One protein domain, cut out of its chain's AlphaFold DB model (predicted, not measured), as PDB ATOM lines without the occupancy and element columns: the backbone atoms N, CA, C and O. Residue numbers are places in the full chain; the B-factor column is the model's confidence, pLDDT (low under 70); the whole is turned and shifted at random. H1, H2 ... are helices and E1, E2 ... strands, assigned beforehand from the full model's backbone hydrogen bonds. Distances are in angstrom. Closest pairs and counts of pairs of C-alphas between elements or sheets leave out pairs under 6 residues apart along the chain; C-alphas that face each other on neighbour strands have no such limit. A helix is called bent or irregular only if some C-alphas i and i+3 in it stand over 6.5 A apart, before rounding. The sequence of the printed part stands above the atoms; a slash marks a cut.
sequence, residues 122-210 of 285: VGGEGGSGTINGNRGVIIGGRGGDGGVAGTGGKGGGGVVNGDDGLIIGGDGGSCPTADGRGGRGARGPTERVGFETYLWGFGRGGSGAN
ATOM      1  N   VAL A 122      38.156 -23.361 -39.097       79.12
ATOM      2  CA  VAL A 122      39.513 -22.969 -38.693       79.12
ATOM      3  C   VAL A 122      39.806 -21.574 -39.220       79.12
ATOM      4  O   VAL A 122      39.771 -21.342 -40.429       79.12
ATOM      5  N   GLY A 123      40.108 -20.637 -38.322       80.12
ATOM      6  CA  GLY A 123      40.513 -19.289 -38.708       80.12
ATOM      7  C   GLY A 123      41.778 -19.301 -39.572       80.12
ATOM      8  O   GLY A 123      42.633 -20.175 -39.438       80.12
ATOM      9  N   GLY A 124      41.892 -18.346 -40.489       80.12
ATOM     10  CA  GLY A 124      43.027 -18.269 -41.403       80.12
ATOM     11  C   GLY A 124      44.322 -17.911 -40.680       80.12
ATOM     12  O   GLY A 124      44.321 -17.137 -39.725       80.12
ATOM     13  N   GLU A 125      45.449 -18.443 -41.146       82.00
ATOM     14  CA  GLU A 125      46.769 -18.081 -40.616       82.00
ATOM     15  C   GLU A 125      47.042 -16.582 -40.797       82.00
ATOM     16  O   GLU A 125      46.629 -15.986 -41.791       82.00
ATOM     17  N   GLY A 126      47.758 -15.971 -39.852       82.94
ATOM     18  CA  GLY A 126      48.253 -14.605 -40.002       82.94
ATOM     19  C   GLY A 126      49.420 -14.521 -40.988       82.94
ATOM     20  O   GLY A 126      50.107 -15.506 -41.252       82.94
ATOM     21  N   GLY A 127      49.657 -13.332 -41.530       81.62
ATOM     22  CA  GLY A 127      50.735 -13.064 -42.474       81.62
ATOM     23  C   GLY A 127      52.119 -13.140 -41.833       81.62
ATOM     24  O   GLY A 127      52.323 -12.706 -40.699       81.62
ATOM     25  N   SER A 128      53.094 -13.646 -42.577       81.38
ATOM     26  CA  SER A 128      54.489 -13.787 -42.146       81.38
ATOM     27  C   SER A 128      55.449 -13.203 -43.186       81.38
ATOM     28  O   SER A 128      55.031 -12.687 -44.221       81.38
ATOM     29  N   GLY A 129      56.752 -13.226 -42.918       84.75
ATOM     30  CA  GLY A 129      57.732 -12.765 -43.891       84.75
ATOM     31  C   GLY A 129      59.088 -13.419 -43.725       84.75
ATOM     32  O   GLY A 129      59.375 -13.988 -42.673       84.75
ATOM     33  N   THR A 130      59.922 -13.280 -44.752       87.81
ATOM     34  CA  THR A 130      61.312 -13.753 -44.753       87.81
ATOM     35  C   THR A 130      62.235 -12.660 -45.281       87.81
ATOM     36  O   THR A 130      61.968 -12.090 -46.337       87.81
ATOM     37  N   ILE A 131      63.333 -12.377 -44.577       83.44
ATOM     38  CA  ILE A 131      64.368 -11.440 -45.034       83.44
ATOM     39  C   ILE A 131      65.683 -12.194 -45.202       83.44
ATOM     40  O   ILE A 131      66.190 -12.781 -44.249       83.44
ATOM     41  N   ASN A 132      66.239 -12.133 -46.409       86.88
ATOM     42  CA  ASN A 132      67.571 -12.621 -46.739       86.88
ATOM     43  C   ASN A 132      68.515 -11.416 -46.885       86.88
ATOM     44  O   ASN A 132      68.666 -10.871 -47.978       86.88
ATOM     45  N   GLY A 133      69.111 -10.982 -45.771       82.88
ATOM     46  CA  GLY A 133      70.015  -9.830 -45.669       82.88
ATOM     47  C   GLY A 133      70.216  -9.398 -44.210       82.88
ATOM     48  O   GLY A 133      69.742 -10.068 -43.293       82.88
ATOM     49  N   ASN A 134      70.918  -8.291 -43.971       84.19
ATOM     50  CA  ASN A 134      71.194  -7.753 -42.634       84.19
ATOM     51  C   ASN A 134      70.186  -6.667 -42.222       84.19
ATOM     52  O   ASN A 134      69.646  -5.965 -43.068       84.19
ATOM     53  N   ARG A 135      69.990  -6.468 -40.908       81.94
ATOM     54  CA  ARG A 135      69.212  -5.344 -40.324       81.94
ATOM     55  C   ARG A 135      67.737  -5.249 -40.773       81.94
ATOM     56  O   ARG A 135      67.176  -4.162 -40.842       81.94
ATOM     57  N   GLY A 136      67.090  -6.378 -41.057       84.12
ATOM     58  CA  GLY A 136      65.671  -6.416 -41.422       84.12
ATOM     59  C   GLY A 136      64.699  -6.422 -40.231       84.12
ATOM     60  O   GLY A 136      65.041  -6.891 -39.146       84.12
ATOM     61  N   VAL A 137      63.463  -5.963 -40.453       86.00
ATOM     62  CA  VAL A 137      62.354  -6.011 -39.483       86.00
ATOM     63  C   VAL A 137      61.139  -6.698 -40.103       86.00
ATOM     64  O   VAL A 137      60.688  -6.341 -41.190       86.00
ATOM     65  N   ILE A 138      60.576  -7.675 -39.390       84.06
ATOM     66  CA  ILE A 138      59.368  -8.396 -39.801       84.06
ATOM     67  C   ILE A 138      58.313  -8.222 -38.719       84.06
ATOM     68  O   ILE A 138      58.549  -8.539 -37.554       84.06
ATOM     69  N   ILE A 139      57.134  -7.753 -39.112       84.75
ATOM     70  CA  ILE A 139      55.974  -7.667 -38.231       84.75
ATOM     71  C   ILE A 139      54.889  -8.579 -38.793       84.75
ATOM     72  O   ILE A 139      54.261  -8.251 -39.796       84.75
ATOM     73  N   GLY A 140      54.667  -9.723 -38.150       83.38
ATOM     74  CA  GLY A 140      53.619 -10.662 -38.550       83.38
ATOM     75  C   GLY A 140      52.204 -10.113 -38.341       83.38
ATOM     76  O   GLY A 140      51.992  -9.165 -37.574       83.38
ATOM     77  N   GLY A 141      51.244 -10.725 -39.030       82.81
ATOM     78  CA  GLY A 141      49.811 -10.530 -38.831       82.81
ATOM     79  C   GLY A 141      49.230 -11.545 -37.847       82.81
ATOM     80  O   GLY A 141      49.780 -12.626 -37.636       82.81
ATOM     81  N   ARG A 142      48.105 -11.197 -37.227       84.44
ATOM     82  CA  ARG A 142      47.359 -12.076 -36.320       84.44
ATOM     83  C   ARG A 142      46.567 -13.109 -37.128       84.44
ATOM     84  O   ARG A 142      46.041 -12.785 -38.186       84.44
ATOM     85  N   GLY A 143      46.459 -14.341 -36.632       83.06
ATOM     86  CA  GLY A 143      45.534 -15.331 -37.196       83.06
ATOM     87  C   GLY A 143      44.067 -14.962 -36.955       83.06
ATOM     88  O   GLY A 143      43.744 -14.236 -36.012       83.06
ATOM     89  N   GLY A 144      43.188 -15.462 -37.814       82.31
ATOM     90  CA  GLY A 144      41.748 -15.326 -37.666       82.31
ATOM     91  C   GLY A 144      41.171 -16.265 -36.609       82.31
ATOM     92  O   GLY A 144      41.791 -17.249 -36.207       82.31
ATOM     93  N   ASP A 145      39.951 -15.962 -36.177       82.81
ATOM     94  CA  ASP A 145      39.232 -16.774 -35.194       82.81
ATOM     95  C   ASP A 145      38.564 -17.986 -35.868       82.81
ATOM     96  O   ASP A 145      38.034 -17.876 -36.980       82.81
ATOM     97  N   GLY A 146      38.559 -19.133 -35.184       81.56
ATOM     98  CA  GLY A 146      37.777 -20.302 -35.590       81.56
ATOM     99  C   GLY A 146      36.266 -20.087 -35.444       81.56
ATOM    100  O   GLY A 146      35.809 -19.123 -34.831       81.56
ATOM    101  N   GLY A 147      35.478 -20.988 -36.019       77.81
ATOM    102  CA  GLY A 147      34.029 -20.852 -36.125       77.81
ATOM    103  C   GLY A 147      33.317 -22.187 -36.301       77.81
ATOM    104  O   GLY A 147      33.816 -23.231 -35.894       77.81
ATOM    105  N   VAL A 148      32.129 -22.162 -36.896       75.56
ATOM    106  CA  VAL A 148      31.297 -23.371 -37.039       75.56
ATOM    107  C   VAL A 148      31.568 -24.161 -38.312       75.56
ATOM    108  O   VAL A 148      31.306 -25.357 -38.342       75.56
ATOM    109  N   ALA A 149      32.105 -23.520 -39.352       72.12
ATOM    110  CA  ALA A 149      32.417 -24.179 -40.617       72.12
ATOM    111  C   ALA A 149      33.423 -23.374 -41.451       72.12
ATOM    112  O   ALA A 149      33.598 -22.175 -41.240       72.12
ATOM    113  N   GLY A 150      34.037 -24.031 -42.438       71.69
ATOM    114  CA  GLY A 150      34.912 -23.401 -43.431       71.69
ATOM    115  C   GLY A 150      36.295 -23.010 -42.907       71.69
ATOM    116  O   GLY A 150      36.630 -23.239 -41.745       71.69
ATOM    117  N   THR A 151      37.097 -22.407 -43.783       74.06
ATOM    118  CA  THR A 151      38.456 -21.948 -43.468       74.06
ATOM    119  C   THR A 151      38.549 -20.448 -43.691       74.06
ATOM    120  O   THR A 151      38.163 -19.947 -44.749       74.06
ATOM    121  N   GLY A 152      39.069 -19.727 -42.703       76.00
ATOM    122  CA  GLY A 152      39.342 -18.304 -42.829       76.00
ATOM    123  C   GLY A 152      40.449 -18.021 -43.851       76.00
ATOM    124  O   GLY A 152      41.364 -18.822 -44.047       76.00
ATOM    125  N   GLY A 153      40.378 -16.874 -44.530       77.44
ATOM    126  CA  GLY A 153      41.388 -16.491 -45.523       77.44
ATOM    127  C   GLY A 153      42.772 -16.295 -44.895       77.44
ATOM    128  O   GLY A 153      42.879 -15.718 -43.817       77.44
ATOM    129  N   LYS A 154      43.842 -16.747 -45.555       77.94
ATOM    130  CA  LYS A 154      45.212 -16.542 -45.059       77.94
ATOM    131  C   LYS A 154      45.634 -15.072 -45.166       77.94
ATOM    132  O   LYS A 154      45.348 -14.417 -46.167       77.94
ATOM    133  N   GLY A 155      46.344 -14.582 -44.156       78.00
ATOM    134  CA  GLY A 155      46.990 -13.275 -44.155       78.00
ATOM    135  C   GLY A 155      48.165 -13.227 -45.134       78.00
ATOM    136  O   GLY A 155      48.899 -14.201 -45.305       78.00
ATOM    137  N   GLY A 156      48.339 -12.088 -45.804       74.94
ATOM    138  CA  GLY A 156      49.409 -11.887 -46.783       74.94
ATOM    139  C   GLY A 156      50.782 -11.705 -46.133       74.94
ATOM    140  O   GLY A 156      50.889 -11.125 -45.054       74.94
ATOM    141  N   GLY A 157      51.831 -12.168 -46.811       78.50
ATOM    142  CA  GLY A 157      53.223 -12.061 -46.376       78.50
ATOM    143  C   GLY A 157      54.157 -11.551 -47.471       78.50
ATOM    144  O   GLY A 157      53.709 -11.215 -48.567       78.50
ATOM    145  N   GLY A 158      55.461 -11.502 -47.192       82.12
ATOM    146  CA  GLY A 158      56.458 -11.029 -48.156       82.12
ATOM    147  C   GLY A 158      57.825 -11.685 -48.003       82.12
ATOM    148  O   GLY A 158      58.139 -12.267 -46.967       82.12
ATOM    149  N   VAL A 159      58.655 -11.568 -49.038       86.06
ATOM    150  CA  VAL A 159      60.070 -11.954 -48.992       86.06
ATOM    151  C   VAL A 159      60.908 -10.782 -49.482       86.06
ATOM    152  O   VAL A 159      60.626 -10.231 -50.544       86.06
ATOM    153  N   VAL A 160      61.936 -10.409 -48.723       82.38
ATOM    154  CA  VAL A 160      62.916  -9.390 -49.119       82.38
ATOM    155  C   VAL A 160      64.281 -10.049 -49.267       82.38
ATOM    156  O   VAL A 160      64.730 -10.757 -48.371       82.38
ATOM    157  N   ASN A 161      64.948  -9.798 -50.393       86.31
ATOM    158  CA  ASN A 161      66.346 -10.166 -50.610       86.31
ATOM    159  C   ASN A 161      67.173  -8.872 -50.646       86.31
ATOM    160  O   ASN A 161      67.083  -8.121 -51.616       86.31
ATOM    161  N   GLY A 162      67.921  -8.598 -49.578       80.06
ATOM    162  CA  GLY A 162      68.652  -7.348 -49.363       80.06
ATOM    163  C   GLY A 162      68.687  -6.924 -47.891       80.06
ATOM    164  O   GLY A 162      67.938  -7.449 -47.064       80.06
ATOM    165  N   ASP A 163      69.566  -5.975 -47.571       85.38
ATOM    166  CA  ASP A 163      69.691  -5.387 -46.231       85.38
ATOM    167  C   ASP A 163      68.576  -4.354 -45.954       85.38
ATOM    168  O   ASP A 163      67.971  -3.815 -46.880       85.38
ATOM    169  N   ASP A 164      68.315  -4.065 -44.673       86.25
ATOM    170  CA  ASP A 164      67.413  -3.002 -44.189       86.25
ATOM    171  C   ASP A 164      65.939  -3.150 -44.639       86.25
ATOM    172  O   ASP A 164      65.176  -2.185 -44.719       86.25
ATOM    173  N   GLY A 165      65.516  -4.385 -44.932       82.88
ATOM    174  CA  GLY A 165      64.155  -4.704 -45.362       82.88
ATOM    175  C   GLY A 165      63.101  -4.566 -44.257       82.88
ATOM    176  O   GLY A 165      63.336  -4.939 -43.109       82.88
ATOM    177  N   LEU A 166      61.899  -4.113 -44.620       82.56
ATOM    178  CA  LEU A 166      60.721  -4.103 -43.748       82.56
ATOM    179  C   LEU A 166      59.602  -4.937 -44.371       82.56
ATOM    180  O   LEU A 166      59.171  -4.670 -45.492       82.56
ATOM    181  N   ILE A 167      59.097  -5.918 -43.623       79.12
ATOM    182  CA  ILE A 167      57.932  -6.716 -44.012       79.12
ATOM    183  C   ILE A 167      56.850  -6.563 -42.952       79.12
ATOM    184  O   ILE A 167      57.107  -6.736 -41.762       79.12
ATOM    185  N   ILE A 168      55.626  -6.283 -43.391       81.38
ATOM    186  CA  ILE A 168      54.452  -6.243 -42.522       81.38
ATOM    187  C   ILE A 168      53.406  -7.197 -43.097       81.38
ATOM    188  O   ILE A 168      52.879  -6.960 -44.183       81.38
ATOM    189  N   GLY A 169      53.141  -8.284 -42.378       81.12
ATOM    190  CA  GLY A 169      52.124  -9.266 -42.734       81.12
ATOM    191  C   GLY A 169      50.709  -8.761 -42.440       81.12
ATOM    192  O   GLY A 169      50.496  -8.007 -41.489       81.12
ATOM    193  N   GLY A 170      49.745  -9.172 -43.265       78.62
ATOM    194  CA  GLY A 170      48.315  -8.927 -43.041       78.62
ATOM    195  C   GLY A 170      47.704  -9.935 -42.067       78.62
ATOM    196  O   GLY A 170      48.236 -11.026 -41.894       78.62
ATOM    197  N   ASP A 171      46.582  -9.601 -41.438       82.19
ATOM    198  CA  ASP A 171      45.884 -10.523 -40.535       82.19
ATOM    199  C   ASP A 171      45.106 -11.589 -41.328       82.19
ATOM    200  O   ASP A 171      44.641 -11.327 -42.436       82.19
ATOM    201  N   GLY A 172      44.932 -12.780 -40.759       80.31
ATOM    202  CA  GLY A 172      44.055 -13.820 -41.297       80.31
ATOM    203  C   GLY A 172      42.570 -13.499 -41.085       80.31
ATOM    204  O   GLY A 172      42.192 -12.775 -40.164       80.31
ATOM    205  N   GLY A 173      41.709 -14.037 -41.948       80.38
ATOM    206  CA  GLY A 173      40.255 -13.941 -41.826       80.38
ATOM    207  C   GLY A 173      39.682 -14.954 -40.831       80.38
ATOM    208  O   GLY A 173      40.238 -16.035 -40.657       80.38
ATOM    209  N   SER A 174      38.561 -14.624 -40.191       83.88
ATOM    210  CA  SER A 174      37.847 -15.520 -39.267       83.88
ATOM    211  C   SER A 174      36.846 -16.414 -40.010       83.88
ATOM    212  O   SER A 174      36.427 -16.093 -41.122       83.88
ATOM    213  N   CYS A 175      36.405 -17.500 -39.378       82.69
ATOM    214  CA  CYS A 175      35.306 -18.332 -39.878       82.69
ATOM    215  C   CYS A 175      33.917 -17.780 -39.507       82.69
ATOM    216  O   CYS A 175      33.804 -16.982 -38.573       82.69
ATOM    217  N   PRO A 176      32.851 -18.211 -40.215       80.25
ATOM    218  CA  PRO A 176      31.470 -17.991 -39.803       80.25
ATOM    219  C   PRO A 176      31.197 -18.443 -38.368       80.25
ATOM    220  O   PRO A 176      31.714 -19.469 -37.916       80.25
ATOM    221  N   THR A 177      30.359 -17.697 -37.658       81.81
ATOM    222  CA  THR A 177      30.014 -17.952 -36.256       81.81
ATOM    223  C   THR A 177      28.665 -18.656 -36.126       81.81
ATOM    224  O   THR A 177      27.840 -18.644 -37.038       81.81
ATOM    225  N   ALA A 178      28.430 -19.285 -34.971       82.25
ATOM    226  CA  ALA A 178      27.238 -20.102 -34.726       82.25
ATOM    227  C   ALA A 178      25.918 -19.320 -34.787       82.25
ATOM    228  O   ALA A 178      24.874 -19.894 -35.075       82.25
ATOM    229  N   ASP A 179      25.957 -18.014 -34.527       77.00
ATOM    230  CA  ASP A 179      24.809 -17.112 -34.659       77.00
ATOM    231  C   ASP A 179      24.463 -16.778 -36.120       77.00
ATOM    232  O   ASP A 179      23.446 -16.139 -36.362       77.00
ATOM    233  N   GLY A 180      25.263 -17.228 -37.091       76.94
ATOM    234  CA  GLY A 180      25.014 -17.035 -38.515       76.94
ATOM    235  C   GLY A 180      25.740 -15.845 -39.142       76.94
ATOM    236  O   GLY A 180      25.507 -15.577 -40.323       76.94
ATOM    237  N   ARG A 181      26.631 -15.144 -38.421       80.44
ATOM    238  CA  ARG A 181      27.510 -14.154 -39.072       80.44
ATOM    239  C   ARG A 181      28.516 -14.844 -39.977       80.44
ATOM    240  O   ARG A 181      29.116 -15.855 -39.611       80.44
ATOM    241  N   GLY A 182      28.755 -14.237 -41.132       78.94
ATOM    242  CA  GLY A 182      29.859 -14.607 -41.997       78.94
ATOM    243  C   GLY A 182      31.213 -14.327 -41.343       78.94
ATOM    244  O   GLY A 182      31.355 -13.476 -40.462       78.94
ATOM    245  N   GLY A 183      32.233 -15.057 -41.789       76.81
ATOM    246  CA  GLY A 183      33.602 -14.865 -41.323       76.81
ATOM    247  C   GLY A 183      34.143 -13.476 -41.670       76.81
ATOM    248  O   GLY A 183      33.932 -12.981 -42.779       76.81
ATOM    249  N   ARG A 184      34.861 -12.835 -40.737       78.62
ATOM    250  CA  ARG A 184      35.535 -11.555 -41.016       78.62
ATOM    251  C   ARG A 184      36.636 -11.747 -42.056       78.62
ATOM    252  O   ARG A 184      37.472 -12.631 -41.898       78.62
ATOM    253  N   GLY A 185      36.678 -10.877 -43.061       71.94
ATOM    254  CA  GLY A 185      37.781 -10.820 -44.017       71.94
ATOM    255  C   GLY A 185      39.133 -10.483 -43.373       71.94
ATOM    256  O   GLY A 185      39.196  -9.857 -42.310       71.94
ATOM    257  N   ALA A 186      40.214 -10.895 -44.037       68.44
ATOM    258  CA  ALA A 186      41.591 -10.555 -43.678       68.44
ATOM    259  C   ALA A 186      41.820  -9.031 -43.715       68.44
ATOM    260  O   ALA A 186      41.350  -8.361 -44.642       68.44
ATOM    261  N   ARG A 187      42.558  -8.490 -42.733       68.62
ATOM    262  CA  ARG A 187      42.914  -7.059 -42.672       68.62
ATOM    263  C   ARG A 187      44.291  -6.800 -43.260       68.62
ATOM    264  O   ARG A 187      45.236  -7.554 -43.028       68.62
ATOM    265  N   GLY A 188      44.404  -5.692 -43.985       63.78
ATOM    266  CA  GLY A 188      45.667  -5.261 -44.572       63.78
ATOM    267  C   GLY A 188      46.649  -4.694 -43.531       63.78
ATOM    268  O   GLY A 188      46.224  -4.167 -42.499       63.78
ATOM    269  N   PRO A 189      47.964  -4.711 -43.814       65.88
ATOM    270  CA  PRO A 189      48.995  -4.153 -42.933       65.88
ATOM    271  C   PRO A 189      48.773  -2.688 -42.530       65.88
ATOM    272  O   PRO A 189      49.050  -2.311 -41.394       65.88
ATOM    273  N   THR A 190      48.266  -1.865 -43.453       65.19
ATOM    274  CA  THR A 190      48.039  -0.418 -43.289       65.19
ATOM    275  C   THR A 190      46.774  -0.090 -42.498       65.19
ATOM    276  O   THR A 190      46.745   0.910 -41.784       65.19
ATOM    277  N   GLU A 191      45.759  -0.955 -42.567       64.94
ATOM    278  CA  GLU A 191      44.544  -0.869 -41.749       64.94
ATOM    279  C   GLU A 191      44.869  -1.099 -40.268       64.94
ATOM    280  O   GLU A 191      44.339  -0.418 -39.394       64.94
ATOM    281  N   ARG A 192      45.795  -2.018 -39.974       67.62
ATOM    282  CA  ARG A 192      46.187  -2.358 -38.598       67.62
ATOM    283  C   ARG A 192      46.834  -1.195 -37.844       67.62
ATOM    284  O   ARG A 192      46.664  -1.074 -36.636       67.62
ATOM    285  N   VAL A 193      47.597  -0.367 -38.547       67.06
ATOM    286  CA  VAL A 193      48.349   0.756 -37.962       67.06
ATOM    287  C   VAL A 193      47.603   2.090 -38.064       67.06
ATOM    288  O   VAL A 193      48.150   3.119 -37.684       67.06
ATOM    289  N   GLY A 194      46.354   2.083 -38.549       61.03
ATOM    290  CA  GLY A 194      45.483   3.260 -38.535       61.03
ATOM    291  C   GLY A 194      45.883   4.380 -39.501       61.03
ATOM    292  O   GLY A 194      45.467   5.516 -39.301       61.03
ATOM    293  N   PHE A 195      46.671   4.098 -40.545       58.12
ATOM    294  CA  PHE A 195      46.977   5.104 -41.571       58.12
ATOM    295  C   PHE A 195      45.758   5.334 -42.468       58.12
ATOM    296  O   PHE A 195      45.481   4.487 -43.308       58.12
ATOM    297  N   GLU A 196      45.049   6.458 -42.344       52.44
ATOM    298  CA  GLU A 196      43.939   6.804 -43.247       52.44
ATOM    299  C   GLU A 196      44.431   7.011 -44.688       52.44
ATOM    300  O   GLU A 196      44.996   8.051 -45.023       52.44
ATOM    301  N   THR A 197      44.219   6.030 -45.570       54.78
ATOM    302  CA  THR A 197      44.448   6.203 -47.011       54.78
ATOM    303  C   THR A 197      43.503   5.327 -47.844       54.78
ATOM    304  O   THR A 197      42.970   4.319 -47.377       54.78
ATOM    305  N   TYR A 198      43.354   5.667 -49.129       55.69
ATOM    306  CA  TYR A 198      42.631   4.878 -50.141       55.69
ATOM    307  C   TYR A 198      43.182   3.449 -50.336       55.69
ATOM    308  O   TYR A 198      42.567   2.630 -51.021       55.69
ATOM    309  N   LEU A 199      44.340   3.129 -49.744       49.78
ATOM    310  CA  LEU A 199      45.002   1.837 -49.887       49.78
ATOM    311  C   LEU A 199      44.354   0.719 -49.057       49.78
ATOM    312  O   LEU A 199      44.627  -0.445 -49.324       49.78
ATOM    313  N   TRP A 200      43.472   1.032 -48.097       49.12
ATOM    314  CA  TRP A 200      42.777   0.024 -47.273       49.12
ATOM    315  C   TRP A 200      41.874  -0.927 -48.067       49.12
ATOM    316  O   TRP A 200      41.492  -1.972 -47.542       49.12
ATOM    317  N   GLY A 201      41.508  -0.571 -49.302       48.84
ATOM    318  CA  GLY A 201      40.768  -1.458 -50.201       48.84
ATOM    319  C   GLY A 201      41.637  -2.550 -50.835       48.84
ATOM    320  O   GLY A 201      41.117  -3.596 -51.218       48.84
ATOM    321  N   PHE A 202      42.954  -2.346 -50.926       46.84
ATOM    322  CA  PHE A 202      43.862  -3.291 -51.570       46.84
ATOM    323  C   PHE A 202      44.364  -4.336 -50.565       46.84
ATOM    324  O   PHE A 202      44.870  -4.002 -49.496       46.84
ATOM    325  N   GLY A 203      44.233  -5.619 -50.916       49.41
ATOM    326  CA  GLY A 203      44.719  -6.740 -50.098       49.41
ATOM    327  C   GLY A 203      43.773  -7.212 -48.988       49.41
ATOM    328  O   GLY A 203      44.157  -8.091 -48.219       49.41
ATOM    329  N   ARG A 204      42.541  -6.683 -48.901       57.53
ATOM    330  CA  ARG A 204      41.503  -7.259 -48.030       57.53
ATOM    331  C   ARG A 204      41.022  -8.595 -48.585       57.53
ATOM    332  O   ARG A 204      40.633  -8.688 -49.749       57.53
ATOM    333  N   GLY A 205      40.986  -9.612 -47.728       58.44
ATOM    334  CA  GLY A 205      40.197 -10.811 -48.003       58.44
ATOM    335  C   GLY A 205      38.710 -10.470 -47.913       58.44
ATOM    336  O   GLY A 205      38.316  -9.683 -47.053       58.44
ATOM    337  N   GLY A 206      37.880 -11.033 -48.791       58.28
ATOM    338  CA  GLY A 206      36.428 -10.854 -48.706       58.28
ATOM    339  C   GLY A 206      35.877 -11.380 -47.376       58.28
ATOM    340  O   GLY A 206      36.328 -12.416 -46.887       58.28
ATOM    341  N   SER A 207      34.914 -10.670 -46.785       72.56
ATOM    342  CA  SER A 207      34.117 -11.215 -45.680       72.56
ATOM    343  C   SER A 207      33.153 -12.271 -46.217       72.56
ATOM    344  O   SER A 207      32.609 -12.117 -47.312       72.56
ATOM    345  N   GLY A 208      32.926 -13.333 -45.448       67.00
ATOM    346  CA  GLY A 208      31.884 -14.307 -45.762       67.00
ATOM    347  C   GLY A 208      30.500 -13.660 -45.705       67.00
ATOM    348  O   GLY A 208      30.274 -12.745 -44.911       67.00
ATOM    349  N   ALA A 209      29.572 -14.136 -46.535       76.31
ATOM    350  CA  ALA A 209      28.175 -13.727 -46.442       76.31
ATOM    351  C   ALA A 209      27.565 -14.206 -45.113       76.31
ATOM    352  O   ALA A 209      27.908 -15.283 -44.619       76.31
ATOM    353  N   ASN A 210      26.662 -13.407 -44.547       80.81
ATOM    354  CA  ASN A 210      25.848 -13.842 -43.421       80.81
ATOM    355  C   ASN A 210      24.828 -14.887 -43.879       80.81
ATOM    356  O   ASN A 210      24.447 -14.957 -45.051       80.81
TER     357      ASN A 210
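Overview. This is residues 122 to 210 of the 285 residues of an uncharacterized protein of Duganella sp. HH101 (UniProt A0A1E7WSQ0). With little regular structure, this is a flat slab of mostly loop chain running back and forth along its length, four short strands gathered toward one end in two parallel two-stranded sheets, E1 beside E3 and E2 beside E4. Short helices H1 and H2 lie along one side, where residues 193 to 198 stick out. The 89 printed residues include E1, E2, E3, E4, H1, H2 in that order, a mixed class with 22 residues in named elements; only just compact, close to loose, radius of gyration of the C-alphas 14.4 A, spans 48 by 27 by 14 A.

Arrangement. E1, residues 129 to 132, and E3, 158 to 161, are parallel at 5 degrees, N 132 and O 160 being 2.8 A apart. E2, 137 to 139, and E4, 166 to 168, are parallel at 4 degrees, with N 139 and O 167 2.8 A apart. H1, 189 to 192, and H2, 198 to 201, only just touch, with 3 pairs of C-alphas within 8 A, and only at the corner; the closest C-alphas, Glu 191 and Trp 200, are 5.9 A apart. Both helices are too short for an O i to N i+4 pair, with 0 of 1 O i to N i+3 pairs within range in each.

Along the chain. E1 begins at C-alpha 129 (57.732, -12.765, -43.891); E1 and E3 are each 10.2 A long, E2 and E4 6.7 A. H1 is 5.5 A long. H2 is only just irregular, C-alphas 198 and 201 being 6.6 A apart, and it ends at C-alpha 201 (40.768, -1.458, -50.201).

Size, cuts and confidence. The farthest C-alphas, Asn 134 and Asp 179, are 48.0 A apart. The printed part has no cut; the links E2 to E3 and E4 to H1 are long. Residues 186 to 206 and 208 have pLDDT under 70.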